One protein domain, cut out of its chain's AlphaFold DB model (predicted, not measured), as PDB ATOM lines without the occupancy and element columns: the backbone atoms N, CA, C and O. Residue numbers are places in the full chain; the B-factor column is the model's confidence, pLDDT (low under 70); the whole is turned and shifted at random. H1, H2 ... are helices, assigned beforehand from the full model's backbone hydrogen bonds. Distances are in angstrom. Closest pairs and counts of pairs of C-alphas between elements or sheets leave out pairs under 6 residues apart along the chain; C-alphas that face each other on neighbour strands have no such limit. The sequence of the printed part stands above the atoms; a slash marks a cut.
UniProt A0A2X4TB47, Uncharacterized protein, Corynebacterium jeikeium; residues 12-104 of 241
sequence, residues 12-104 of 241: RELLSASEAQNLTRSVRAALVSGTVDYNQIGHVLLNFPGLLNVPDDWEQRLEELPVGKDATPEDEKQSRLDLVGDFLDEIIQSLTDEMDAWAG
ATOM      1  N   ARG A  12     -43.121 -11.147   2.358       88.12
ATOM      2  CA  ARG A  12     -43.193 -11.632   3.743       88.12
ATOM      3  C   ARG A  12     -42.049 -11.097   4.612       88.12
ATOM      4  O   ARG A  12     -42.269 -10.840   5.790       88.12
ATOM      5  N   GLU A  13     -40.858 -10.893   4.047       90.12
ATOM      6  CA  GLU A  13     -39.699 -10.341   4.771       90.12
ATOM      7  C   GLU A  13     -39.854  -8.854   5.134       90.12
ATOM      8  O   GLU A  13     -39.168  -8.379   6.037       90.12
ATOM      9  N   LEU A  14     -40.791  -8.137   4.499       89.31
ATOM     10  CA  LEU A  14     -41.150  -6.757   4.858       89.31
ATOM     11  C   LEU A  14     -42.008  -6.657   6.129       89.31
ATOM     12  O   LEU A  14     -42.273  -5.558   6.622       89.31
ATOM     13  N   LEU A  15     -42.500  -7.786   6.637       90.12
ATOM     14  CA  LEU A  15     -43.528  -7.840   7.666       90.12
ATOM     15  C   LEU A  15     -42.991  -8.520   8.926       90.12
ATOM     16  O   LEU A  15     -42.305  -9.540   8.878       90.12
ATOM     17  N   SER A  16     -43.360  -7.995  10.092       89.19
ATOM     18  CA  SER A  16     -43.267  -8.765  11.331       89.19
ATOM     19  C   SER A  16     -44.226  -9.961  11.288       89.19
ATOM     20  O   SER A  16     -45.185  -9.981  10.522       89.19
ATOM     21  N   ALA A  17     -44.025 -10.953  12.162       81.94
ATOM     22  CA  ALA A  17     -44.878 -12.145  12.195       81.94
ATOM     23  C   ALA A  17     -46.382 -11.824  12.362       81.94
ATOM     24  O   ALA A  17     -47.219 -12.450  11.718       81.94
ATOM     25  N   SER A  18     -46.717 -10.826  13.188       82.25
ATOM     26  CA  SER A  18     -48.105 -10.390  13.410       82.25
ATOM     27  C   SER A  18     -48.691  -9.693  12.177       82.25
ATOM     28  O   SER A  18     -49.812  -9.988  11.763       82.25
ATOM     29  N   GLU A  19     -47.921  -8.804  11.542       87.62
ATOM     30  CA  GLU A  19     -48.347  -8.112  10.318       87.62
ATOM     31  C   GLU A  19     -48.512  -9.103   9.157       87.62
ATOM     32  O   GLU A  19     -49.512  -9.052   8.444       87.62
ATOM     33  N   ALA A  20     -47.591 -10.061   9.015       83.94
ATOM     34  CA  ALA A  20     -47.673 -11.123   8.019       83.94
ATOM     35  C   ALA A  20     -48.932 -11.978   8.207       83.94
ATOM     36  O   ALA A  20     -49.598 -12.304   7.225       83.94
ATOM     37  N   GLN A  21     -49.289 -12.308   9.453       77.88
ATOM     38  CA  GLN A  21     -50.510 -13.052   9.758       77.88
ATOM     39  C   GLN A  21     -51.770 -12.255   9.388       77.88
ATOM     40  O   GLN A  21     -52.677 -12.804   8.765       77.88
ATOM     41  N   ASN A  22     -51.820 -10.966   9.728       79.69
ATOM     42  CA  ASN A  22     -52.964 -10.106   9.419       79.69
ATOM     43  C   ASN A  22     -53.135  -9.878   7.912       79.69
ATOM     44  O   ASN A  22     -54.259  -9.965   7.410       79.69
ATOM     45  N   LEU A  23     -52.036  -9.653   7.187       85.50
ATOM     46  CA  LEU A  23     -52.074  -9.508   5.736       85.50
ATOM     47  C   LEU A  23     -52.481 -10.817   5.059       85.50
ATOM     48  O   LEU A  23     -53.380 -10.815   4.224       85.50
ATOM     49  N   THR A  24     -51.868 -11.939   5.454       83.19
ATOM     50  CA  THR A  24     -52.211 -13.266   4.921       83.19
ATOM     51  C   THR A  24     -53.696 -13.553   5.118       83.19
ATOM     52  O   THR A  24     -54.362 -13.983   4.184       83.19
ATOM     53  N   ARG A  25     -54.245 -13.253   6.301       75.06
ATOM     54  CA  ARG A  25     -55.677 -13.393   6.588       75.06
ATOM     55  C   ARG A  25     -56.540 -12.559   5.637       75.06
ATOM     56  O   ARG A  25     -57.455 -13.088   5.017       75.06
ATOM     57  N   SER A  26     -56.227 -11.273   5.492       76.81
ATOM     58  CA  SER A  26     -56.981 -10.354   4.634       76.81
ATOM     59  C   SER A  26     -56.943 -10.763   3.155       76.81
ATOM     60  O   SER A  26     -57.972 -10.732   2.483       76.81
ATOM     61  N   VAL A  27     -55.787 -11.222   2.666       79.81
ATOM     62  CA  VAL A  27     -55.626 -11.737   1.298       79.81
ATOM     63  C   VAL A  27     -56.391 -13.046   1.099       79.81
ATOM     64  O   VAL A  27     -57.072 -13.198   0.089       79.81
ATOM     65  N   ARG A  28     -56.341 -13.973   2.066       75.12
ATOM     66  CA  ARG A  28     -57.120 -15.224   2.025       75.12
ATOM     67  C   ARG A  28     -58.618 -14.945   1.939       75.12
ATOM     68  O   ARG A  28     -59.278 -15.512   1.077       75.12
ATOM     69  N   ALA A  29     -59.136 -14.044   2.772       67.50
ATOM     70  CA  ALA A  29     -60.543 -13.649   2.731       67.50
ATOM     71  C   ALA A  29     -60.933 -13.070   1.359       67.50
ATOM     72  O   ALA A  29     -61.952 -13.464   0.789       67.50
ATOM     73  N   ALA A  30     -60.095 -12.201   0.782       69.25
ATOM     74  CA  ALA A  30     -60.326 -11.650  -0.552       69.25
ATOM     75  C   ALA A  30     -60.363 -12.748  -1.634       69.25
ATOM     76  O   ALA A  30     -61.317 -12.789  -2.412       69.25
ATOM     77  N   LEU A  31     -59.388 -13.668  -1.626       68.12
ATOM     78  CA  LEU A  31     -59.300 -14.793  -2.567       68.12
ATOM     79  C   LEU A  31     -60.517 -15.726  -2.474       68.12
ATOM     80  O   LEU A  31     -61.118 -16.047  -3.496       68.12
ATOM     81  N   VAL A  32     -60.908 -16.124  -1.261       62.09
ATOM     82  CA  VAL A  32     -62.038 -17.042  -1.024       62.09
ATOM     83  C   VAL A  32     -63.377 -16.388  -1.364       62.09
ATOM     84  O   VAL A  32     -64.259 -17.035  -1.921       62.09
ATOM     85  N   SER A  33     -63.539 -15.094  -1.071       60.75
ATOM     86  CA  SER A  33     -64.799 -14.383  -1.333       60.75
ATOM     87  C   SER A  33     -65.153 -14.283  -2.824       60.75
ATOM     88  O   SER A  33     -66.317 -14.055  -3.163       60.75
ATOM     89  N   GLY A  34     -64.152 -14.370  -3.711       57.56
ATOM     90  CA  GLY A  34     -64.301 -14.167  -5.154       57.56
ATOM     91  C   GLY A  34     -64.728 -12.748  -5.560       57.56
ATOM     92  O   GLY A  34     -65.038 -12.512  -6.726       57.56
ATOM     93  N   THR A  35     -64.775 -11.798  -4.618       60.16
ATOM     94  CA  THR A  35     -65.219 -10.413  -4.863       60.16
ATOM     95  C   THR A  35     -64.188  -9.581  -5.622       60.16
ATOM     96  O   THR A  35     -64.550  -8.618  -6.299       60.16
ATOM     97  N   VAL A  36     -62.915  -9.970  -5.537       64.75
ATOM     98  CA  VAL A  36     -61.781  -9.338  -6.208       64.75
ATOM     99  C   VAL A  36     -60.984 -10.441  -6.897       64.75
ATOM    100  O   VAL A  36     -60.647 -11.443  -6.269       64.75
ATOM    101  N   ASP A  37     -60.703 -10.287  -8.192       72.31
ATOM    102  CA  ASP A  37     -59.913 -11.284  -8.921       72.31
ATOM    103  C   ASP A  37     -58.429 -11.265  -8.496       72.31
ATOM    104  O   ASP A  37     -57.927 -10.276  -7.961       72.31
ATOM    105  N   TYR A  38     -57.713 -12.367  -8.738       77.44
ATOM    106  CA  TYR A  38     -56.306 -12.548  -8.348       77.44
ATOM    107  C   TYR A  38     -55.400 -11.371  -8.746       77.44
ATOM    108  O   TYR A  38     -54.637 -10.848  -7.931       77.44
ATOM    109  N   ASN A  39     -55.517 -10.909  -9.994       80.31
ATOM    110  CA  ASN A  39     -54.683  -9.825 -10.509       80.31
ATOM    111  C   ASN A  39     -55.036  -8.497  -9.832       80.31
ATOM    112  O   ASN A  39     -54.157  -7.686  -9.536       80.31
ATOM    113  N   GLN A  40     -56.321  -8.270  -9.556       81.44
ATOM    114  CA  GLN A  40     -56.787  -7.109  -8.814       81.44
ATOM    115  C   GLN A  40     -56.290  -7.118  -7.367       81.44
ATOM    116  O   GLN A  40     -55.890  -6.059  -6.892       81.44
ATOM    117  N   ILE A  41     -56.222  -8.268  -6.687       82.00
ATOM    118  CA  ILE A  41     -55.637  -8.364  -5.336       82.00
ATOM    119  C   ILE A  41     -54.165  -7.933  -5.366       82.00
ATOM    120  O   ILE A  41     -53.749  -7.112  -4.546       82.00
ATOM    121  N   GLY A  42     -53.395  -8.399  -6.354       84.69
ATOM    122  CA  GLY A  42     -52.006  -7.969  -6.531       84.69
ATOM    123  C   GLY A  42     -51.877  -6.466  -6.803       84.69
ATOM    124  O   GLY A  42     -51.032  -5.779  -6.224       84.69
ATOM    125  N   HIS A  43     -52.772  -5.909  -7.622       84.00
ATOM    126  CA  HIS A  43     -52.828  -4.467  -7.865       84.00
ATOM    127  C   HIS A  43     -53.215  -3.656  -6.624       84.00
ATOM    128  O   HIS A  43     -52.637  -2.586  -6.413       84.00
ATOM    129  N   VAL A  44     -54.161  -4.141  -5.819       84.00
ATOM    130  CA  VAL A  44     -54.584  -3.531  -4.551       84.00
ATOM    131  C   VAL A  44     -53.417  -3.505  -3.573       84.00
ATOM    132  O   VAL A  44     -53.127  -2.447  -3.020       84.00
ATOM    133  N   LEU A  45     -52.682  -4.613  -3.441       85.56
ATOM    134  CA  LEU A  45     -51.532  -4.707  -2.544       85.56
ATOM    135  C   LEU A  45     -50.430  -3.685  -2.874       85.56
ATOM    136  O   LEU A  45     -49.761  -3.197  -1.967       85.56
ATOM    137  N   LEU A  46     -50.257  -3.338  -4.154       84.31
ATOM    138  CA  LEU A  46     -49.240  -2.378  -4.599       84.31
ATOM    139  C   LEU A  46     -49.716  -0.923  -4.658       84.31
ATOM    140  O   LEU A  46     -48.899  -0.024  -4.493       84.31
ATOM    141  N   ASN A  47     -50.992  -0.675  -4.973       77.75
ATOM    142  CA  ASN A  47     -51.459   0.666  -5.362       77.75
ATOM    143  C   ASN A  47     -52.617   1.197  -4.512       77.75
ATOM    144  O   ASN A  47     -52.832   2.407  -4.479       77.75
ATOM    145  N   PHE A  48     -53.386   0.322  -3.860       68.19
ATOM    146  CA  PHE A  48     -54.559   0.703  -3.067       68.19
ATOM    147  C   PHE A  48     -54.656  -0.124  -1.777       68.19
ATOM    148  O   PHE A  48     -55.682  -0.762  -1.535       68.19
ATOM    149  N   PRO A  49     -53.612  -0.111  -0.930       63.69
ATOM    150  CA  PRO A  49     -53.491  -1.034   0.191       63.69
ATOM    151  C   PRO A  49     -54.634  -0.973   1.205       63.69
ATOM    152  O   PRO A  49     -54.849  -1.952   1.897       63.69
ATOM    153  N   GLY A  50     -55.382   0.133   1.293       62.31
ATOM    154  CA  GLY A  50     -56.433   0.339   2.301       62.31
ATOM    155  C   GLY A  50     -57.638  -0.610   2.224       62.31
ATOM    156  O   GLY A  50     -58.503  -0.544   3.090       62.31
ATOM    157  N   LEU A  51     -57.710  -1.471   1.204       65.69
ATOM    158  CA  LEU A  51     -58.674  -2.578   1.130       65.69
ATOM    159  C   LEU A  51     -58.143  -3.878   1.763       65.69
ATOM    160  O   LEU A  51     -58.898  -4.833   1.916       65.69
ATOM    161  N   LEU A  52     -56.856  -3.919   2.114       77.38
ATOM    162  CA  LEU A  52     -56.181  -5.031   2.771       77.38
ATOM    163  C   LEU A  52     -55.579  -4.571   4.105       77.38
ATOM    164  O   LEU A  52     -55.216  -3.411   4.292       77.38
ATOM    165  N   ASN A  53     -55.420  -5.504   5.040       82.50
ATOM    166  CA  ASN A  53     -54.800  -5.222   6.339       82.50
ATOM    167  C   ASN A  53     -53.263  -5.164   6.234       82.50
ATOM    168  O   ASN A  53     -52.573  -6.082   6.684       82.50
ATOM    169  N   VAL A  54     -52.724  -4.102   5.632       87.06
ATOM    170  CA  VAL A  54     -51.275  -3.831   5.558       87.06
ATOM    171  C   VAL A  54     -50.817  -2.812   6.622       87.06
ATOM    172  O   VAL A  54     -51.648  -2.083   7.162       87.06
ATOM    173  N   PRO A  55     -49.506  -2.719   6.923       86.94
ATOM    174  CA  PRO A  55     -48.956  -1.667   7.787       86.94
ATOM    175  C   PRO A  55     -49.125  -0.242   7.227       86.94
ATOM    176  O   PRO A  55     -49.139  -0.039   6.016       86.94
ATOM    177  N   ASP A  56     -49.153   0.767   8.102       87.00
ATOM    178  CA  ASP A  56     -49.300   2.183   7.708       87.00
ATOM    179  C   ASP A  56     -48.144   2.699   6.825       87.00
ATOM    180  O   ASP A  56     -48.315   3.625   6.035       87.00
ATOM    181  N   ASP A  57     -46.953   2.112   6.959       88.44
ATOM    182  CA  ASP A  57     -45.739   2.447   6.210       88.44
ATOM    183  C   ASP A  57     -45.512   1.540   4.986       88.44
ATOM    184  O   ASP A  57     -44.410   1.499   4.437       88.44
ATOM    185  N   TRP A  58     -46.546   0.823   4.530       89.62
ATOM    186  CA  TRP A  58     -46.437  -0.195   3.483       89.62
ATOM    187  C   TRP A  58     -45.785   0.293   2.186       89.62
ATOM    188  O   TRP A  58     -44.898  -0.377   1.661       89.62
ATOM    189  N   GLU A  59     -46.157   1.481   1.700       86.88
ATOM    190  CA  GLU A  59     -45.568   2.061   0.484       86.88
ATOM    191  C   GLU A  59     -44.045   2.225   0.602       86.88
ATOM    192  O   GLU A  59     -43.330   1.937  -0.354       86.88
ATOM    193  N   GLN A  60     -43.542   2.614   1.781       87.69
ATOM    194  CA  GLN A  60     -42.104   2.769   2.030       87.69
ATOM    195  C   GLN A  60     -41.404   1.410   2.069       87.69
ATOM    196  O   GLN A  60     -40.329   1.254   1.497       87.69
ATOM    197  N   ARG A  61     -42.029   0.399   2.683       88.44
ATOM    198  CA  ARG A  61     -41.460  -0.955   2.741       88.44
ATOM    199  C   ARG A  61     -41.398  -1.613   1.361       88.44
ATOM    200  O   ARG A  61     -40.429  -2.299   1.055       88.44
ATOM    201  N   LEU A  62     -42.376  -1.363   0.488       87.19
ATOM    202  CA  LEU A  62     -42.348  -1.846  -0.900       87.19
ATOM    203  C   LEU A  62     -41.166  -1.281  -1.708       87.19
ATOM    204  O   LEU A  62     -40.733  -1.910  -2.675       87.19
ATOM    205  N   GLU A  63     -40.630  -0.117  -1.331       86.62
ATOM    206  CA  GLU A  63     -39.426   0.448  -1.951       86.62
ATOM    207  C   GLU A  63     -38.143  -0.301  -1.565       86.62
ATOM    208  O   GLU A  63     -37.152  -0.204  -2.287       86.62
ATOM    209  N   GLU A  64     -38.160  -1.078  -0.476       87.38
ATOM    210  CA  GLU A  64     -37.015  -1.872  -0.009       87.38
ATOM    211  C   GLU A  64     -36.844  -3.195  -0.771       87.38
ATOM    212  O   GLU A  64     -35.795  -3.836  -0.663       87.38
ATOM    213  N   LEU A  65     -37.858  -3.605  -1.543       85.81
ATOM    214  CA  LEU A  65     -37.819  -4.827  -2.345       85.81
ATOM    215  C   LEU A  65     -36.710  -4.773  -3.401       85.81
ATOM    216  O   LEU A  65     -36.388  -3.701  -3.925       85.81
ATOM    217  N   PRO A  66     -36.130  -5.930  -3.760       80.94
ATOM    218  CA  PRO A  66     -35.005  -5.972  -4.668       80.94
ATOM    219  C   PRO A  66     -35.461  -5.550  -6.061       80.94
ATOM    220  O   PRO A  66     -36.204  -6.251  -6.744       80.94
ATOM    221  N   VAL A  67     -34.955  -4.404  -6.497       78.00
ATOM    222  CA  VAL A  67     -35.065  -3.943  -7.877       78.00
ATOM    223  C   VAL A  67     -33.676  -3.887  -8.490       78.00
ATOM    224  O   VAL A  67     -32.700  -3.508  -7.834       78.00
ATOM    225  N   GLY A  68     -33.547  -4.352  -9.734       70.69
ATOM    226  CA  GLY A  68     -32.258  -4.388 -10.422       70.69
ATOM    227  C   GLY A  68     -31.607  -3.001 -10.426       70.69
ATOM    228  O   GLY A  68     -32.264  -2.013 -10.721       70.69
ATOM    229  N   LYS A  69     -30.304  -2.909 -10.123       65.31
ATOM    230  CA  LYS A  69     -29.588  -1.619  -9.978       65.31
ATOM    231  C   LYS A  69     -29.602  -0.719 -11.226       65.31
ATOM    232  O   LYS A  69     -29.294   0.461 -11.103       65.31
ATOM    233  N   ASP A  70     -29.960  -1.275 -12.381       74.56
ATOM    234  CA  ASP A  70     -30.086  -0.590 -13.671       74.56
ATOM    235  C   ASP A  70     -31.500  -0.759 -14.279       74.56
ATOM    236  O   ASP A  70     -31.672  -0.655 -15.495       74.56
ATOM    237  N   ALA A  71     -32.503  -1.079 -13.453       76.50
ATOM    238  CA  ALA A  71     -33.880  -1.296 -13.884       76.50
ATOM    239  C   ALA A  71     -34.516   0.007 -14.390       76.50
ATOM    240  O   ALA A  71     -34.339   1.082 -13.815       76.50
ATOM    241  N   THR A  72     -35.268  -0.075 -15.486       84.81
ATOM    242  CA  THR A  72     -36.157   1.022 -15.877       84.81
ATOM    243  C   THR A  72     -37.380   1.051 -14.952       84.81
ATOM    244  O   THR A  72     -37.721   0.020 -14.379       84.81
ATOM    245  N   PRO A  73     -38.116   2.174 -14.838       83.31
ATOM    246  CA  PRO A  73     -39.340   2.222 -14.026       83.31
ATOM    247  C   PRO A  73     -40.378   1.139 -14.379       83.31
ATOM    248  O   PRO A  73     -41.194   0.755 -13.544       83.31
ATOM    249  N   GLU A  74     -40.365   0.649 -15.620       81.12
ATOM    250  CA  GLU A  74     -41.227  -0.444 -16.073       81.12
ATOM    251  C   GLU A  74     -40.731  -1.807 -15.565       81.12
ATOM    252  O   GLU A  74     -41.532  -2.587 -15.049       81.12
ATOM    253  N   ASP A  75     -39.415  -2.047 -15.593       82.56
ATOM    254  CA  ASP A  75     -38.787  -3.241 -15.007       82.56
ATOM    255  C   ASP A  75     -38.970  -3.281 -13.483       82.56
ATOM    256  O   ASP A  75     -39.186  -4.345 -12.901       82.56
ATOM    257  N   GLU A  76     -38.922  -2.118 -12.825       82.69
ATOM    258  CA  GLU A  76     -39.155  -2.002 -11.385       82.69
ATOM    259  C   GLU A  76     -40.588  -2.373 -11.009       82.69
ATOM    260  O   GLU A  76     -40.824  -3.139 -10.070       82.69
ATOM    261  N   LYS A  77     -41.554  -1.861 -11.775       82.50
ATOM    262  CA  LYS A  77     -42.967  -2.184 -11.591       82.50
ATOM    263  C   LYS A  77     -43.234  -3.669 -11.824       82.50
ATOM    264  O   LYS A  77     -43.969  -4.268 -11.042       82.50
ATOM    265  N   GLN A  78     -42.645  -4.252 -12.869       83.56
ATOM    266  CA  GLN A  78     -42.809  -5.672 -13.164       83.56
ATOM    267  C   GLN A  78     -42.189  -6.545 -12.070       83.56
ATOM    268  O   GLN A  78     -42.860  -7.436 -11.572       83.56
ATOM    269  N   SER A  79     -40.979  -6.222 -11.604       86.00
ATOM    270  CA  SER A  79     -40.314  -6.976 -10.528       86.00
ATOM    271  C   SER A  79     -41.146  -6.995  -9.239       86.00
ATOM    272  O   SER A  79     -41.256  -8.019  -8.575       86.00
ATOM    273  N   ARG A  80     -41.777  -5.867  -8.884       86.56
ATOM    274  CA  ARG A  80     -42.680  -5.797  -7.722       86.56
ATOM    275  C   ARG A  80     -43.963  -6.598  -7.933       86.56
ATOM    276  O   ARG A  80     -44.441  -7.209  -6.986       86.56
ATOM    277  N   LEU A  81     -44.518  -6.597  -9.146       86.06
ATOM    278  CA  LEU A  81     -45.673  -7.430  -9.488       86.06
ATOM    279  C   LEU A  81     -45.337  -8.919  -9.399       86.06
ATOM    280  O   LEU A  81     -46.139  -9.660  -8.845       86.06
ATOM    281  N   ASP A  82     -44.162  -9.329  -9.872       87.50
ATOM    282  CA  ASP A  82     -43.705 -10.718  -9.802       87.50
ATOM    283  C   ASP A  82     -43.574 -11.170  -8.336       87.50
ATOM    284  O   ASP A  82     -44.133 -12.191  -7.955       87.50
ATOM    285  N   LEU A  83     -42.957 -10.352  -7.472       89.94
ATOM    286  CA  LEU A  83     -42.833 -10.641  -6.033       89.94
ATOM    287  C   LEU A  83     -44.181 -10.695  -5.298       89.94
ATOM    288  O   LEU A  83     -44.339 -11.437  -4.326       89.94
ATOM    289  N   VAL A  84     -45.148  -9.883  -5.727       89.69
ATOM    290  CA  VAL A  84     -46.522  -9.960  -5.221       89.69
ATOM    291  C   VAL A  84     -47.214 -11.219  -5.727       89.69
ATOM    292  O   VAL A  84     -47.884 -11.872  -4.935       89.69
ATOM    293  N   GLY A  85     -47.021 -11.581  -6.995       87.75
ATOM    294  CA  GLY A  85     -47.503 -12.836  -7.571       87.75
ATOM    295  C   GLY A  85     -47.000 -14.040  -6.783       87.75
ATOM    296  O   GLY A  85     -47.813 -14.814  -6.295       87.75
ATOM    297  N   ASP A  86     -45.693 -14.113  -6.525       90.12
ATOM    298  CA  ASP A  86     -45.082 -15.178  -5.720       90.12
ATOM    299  C   ASP A  86     -45.722 -15.275  -4.321       90.12
ATOM    300  O   ASP A  86     -46.043 -16.361  -3.839       90.12
ATOM    301  N   PHE A  87     -45.970 -14.135  -3.665       90.38
ATOM    302  CA  PHE A  87     -46.629 -14.104  -2.358       90.38
ATOM    303  C   PHE A  87     -48.091 -14.572  -2.408       90.38
ATOM    304  O   PHE A  87     -48.545 -15.274  -1.502       90.38
ATOM    305  N   LEU A  88     -48.842 -14.189  -3.445       87.56
ATOM    306  CA  LEU A  88     -50.216 -14.649  -3.637       87.56
ATOM    307  C   LEU A  88     -50.264 -16.144  -3.966       87.56
ATOM    308  O   LEU A  88     -51.115 -16.849  -3.428       87.56
ATOM    309  N   ASP A  89     -49.331 -16.634  -4.779       86.94
ATOM    310  CA  ASP A  89     -49.209 -18.045  -5.142       86.94
ATOM    311  C   ASP A  89     -48.878 -18.909  -3.923       86.94
ATOM    312  O   ASP A  89     -49.479 -19.967  -3.749       86.94
ATOM    313  N   GLU A  90     -48.013 -18.444  -3.014       87.88
ATOM    314  CA  GLU A  90     -47.786 -19.114  -1.725       87.88
ATOM    315  C   GLU A  90     -49.079 -19.249  -0.906       87.88
ATOM    316  O   GLU A  90     -49.335 -20.291  -0.296       87.88
ATOM    317  N   ILE A  91     -49.902 -18.197  -0.872       81.88
ATOM    318  CA  ILE A  91     -51.170 -18.201  -0.134       81.88
ATOM    319  C   ILE A  91     -52.181 -19.138  -0.799       81.88
ATOM    320  O   ILE A  91     -52.853 -19.891  -0.096       81.88
ATOM    321  N   ILE A  92     -52.279 -19.121  -2.130       78.94
ATOM    322  CA  ILE A  92     -53.153 -20.025  -2.888       78.94
ATOM    323  C   ILE A  92     -52.717 -21.468  -2.717       78.94
ATOM    324  O   ILE A  92     -53.571 -22.322  -2.502       78.94
ATOM    325  N   GLN A  93     -51.417 -21.753  -2.772       78.25
ATOM    326  CA  GLN A  93     -50.914 -23.102  -2.560       78.25
ATOM    327  C   GLN A  93     -51.248 -23.578  -1.146       78.25
ATOM    328  O   GLN A  93     -51.770 -24.673  -0.998       78.25
ATOM    329  N   SER A  94     -51.054 -22.739  -0.121       76.94
ATOM    330  CA  SER A  94     -51.464 -23.064   1.254       76.94
ATOM    331  C   SER A  94     -52.968 -23.317   1.364       76.94
ATOM    332  O   SER A  94     -53.372 -24.267   2.022       76.94
ATOM    333  N   LEU A  95     -53.802 -22.484   0.730       67.69
ATOM    334  CA  LEU A  95     -55.255 -22.677   0.694       67.69
ATOM    335  C   LEU A  95     -55.632 -23.978  -0.018       67.69
ATOM    336  O   LEU A  95     -56.492 -24.699   0.465       67.69
ATOM    337  N   THR A  96     -54.978 -24.282  -1.136       64.19
ATOM    338  CA  THR A  96     -55.230 -25.487  -1.933       64.19
ATOM    339  C   THR A  96     -54.801 -26.732  -1.173       64.19
ATOM    340  O   THR A  96     -55.581 -27.664  -1.082       64.19
ATOM    341  N   ASP A  97     -53.620 -26.731  -0.553       64.75
ATOM    342  CA  ASP A  97     -53.130 -27.841   0.271       64.75
ATOM    343  C   ASP A  97     -54.054 -28.097   1.470       64.75
ATOM    344  O   ASP A  97     -54.318 -29.244   1.828       64.75
ATOM    345  N   GLU A  98     -54.556 -27.028   2.092       63.94
ATOM    346  CA  GLU A  98     -55.550 -27.107   3.161       63.94
ATOM    347  C   GLU A  98     -56.884 -27.673   2.645       63.94
ATOM    348  O   GLU A  98     -57.403 -28.629   3.219       63.94
ATOM    349  N   MET A  99     -57.401 -27.153   1.528       60.38
ATOM    350  CA  MET A  99     -58.627 -27.642   0.890       60.38
ATOM    351  C   MET A  99     -58.506 -29.105   0.450       60.38
ATOM    352  O   MET A  99     -59.424 -29.880   0.698       60.38
ATOM    353  N   ASP A 100     -57.380 -29.514  -0.131       60.88
ATOM    354  CA  ASP A 100     -57.100 -30.890  -0.552       60.88
ATOM    355  C   ASP A 100     -56.971 -31.832   0.650       60.88
ATOM    356  O   ASP A 100     -57.461 -32.965   0.616       60.88
ATOM    357  N   ALA A 101     -56.353 -31.371   1.744       60.25
ATOM    358  CA  ALA A 101     -56.325 -32.117   2.997       60.25
ATOM    359  C   ALA A 101     -57.738 -32.326   3.567       60.25
ATOM    360  O   ALA A 101     -57.987 -33.346   4.214       60.25
ATOM    361  N   TRP A 102     -58.666 -31.399   3.307       58.97
ATOM    362  CA  TRP A 102     -60.047 -31.463   3.789       58.97
ATOM    363  C   TRP A 102     -61.035 -32.107   2.823       58.97
ATOM    364  O   TRP A 102     -62.041 -32.628   3.287       58.97
ATOM    365  N   ALA A 103     -60.748 -32.166   1.523       53.66
ATOM    366  CA  ALA A 103     -61.645 -32.719   0.503       53.66
ATOM    367  C   ALA A 103     -62.033 -34.195   0.747       53.66
ATOM    368  O   ALA A 103     -62.972 -34.702   0.138       53.66
ATOM    369  N   GLY A 104     -61.327 -34.896   1.642       54.72
ATOM    370  CA  GLY A 104     -61.668 -36.246   2.104       54.72
ATOM    371  C   GLY A 104     -61.981 -36.368   3.600       54.72
ATOM    372  O   GLY A 104     -62.099 -37.490   4.094       54.72
TER     373      GLY A 104
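Overview. This is residues 12 to 104 of the 241 residues of an uncharacterized protein of Corynebacterium jeikeium (UniProt A0A2X4TB47). One long straight helix, H4, makes the length of this domain, and a helical hairpin of H1 and H2 packs on one side of it, crossing it, while the short helix H3 sits on that same side. Residues 96 to 104, the last turns of H4 and two residues after it, stick out beyond the body. The printed part has 93 residues with four named helices, in the order H1, H2, H3, H4, and no named strand; the class is all helix. It is compact, with a radius of gyration of the C-alphas of 14.1 A, and the C-alphas span 50 by 24 by 24 A, the free end of H4 adding to the longest span.

Arrangement. After residues 12 to 16 comes H1, residues 17 to 33. A tight link of 4 residues joins it to H2, residues 38 to 47, and the two form a hairpin: they touch at a steep tilt of 42 degrees, opposite ways, H1 with residues 27 to 31 alone, and their closest C-alphas, those of Leu 31 and Tyr 38, are 6.9 A apart. H3, residues 58 to 62, is apart from H1 and close but not clearly touching H2, with the closest C-alphas, those of Leu 46 and Glu 59, at 7.7 A. H4, residues 73 to 102, is close but not clearly touching H3, the closest C-alphas being those of Leu 62 and Arg 80 at 7.9 A. H2 touches residues 81 to 88 of H4 at a steep tilt of 48 degrees, opposite ways, with the C-alphas of Gly 42 and Val 84 closest at 6.0 A. H1, with residues 24 to 28 alone, touches residues 88 to 95 of H4 about perpendicular, at 76 degrees; the closest C-alphas, those of Arg 28 and Ile 91, are 7.0 A apart. The helix packing is mostly crossed, with 0 of these 3 touching pairs at a shallow tilt. In H1, H2, H3 and H4 every O i to N i+4 pair is within hydrogen-bond range.

Along the chain. H1 begins at C-alpha 17, (-44.878, -12.145, 12.195), and measures 24.2 A from first to last C-alpha. H2 measures 14.4 A and H3 6.2 A. H4 runs 43.4 A from C-alpha 73 at (-39.340, 2.222, -14.026) to C-alpha 102 at (-60.047, -31.463, 3.789).

Size, cuts and confidence. The two C-alphas farthest apart, those of Asp 70 and Gly 104, are 50.2 A apart. Without residues 96 to 104 the body spans 39 by 24 by 22 A. The printed part has no cut, and the links from H2 to H3 and from H3 to H4, 10 residues each, are short. The mean pLDDT of the printed part is 78.5; it is under 70 at residues 29 to 36, 48 to 51, 69 and 95 to 104.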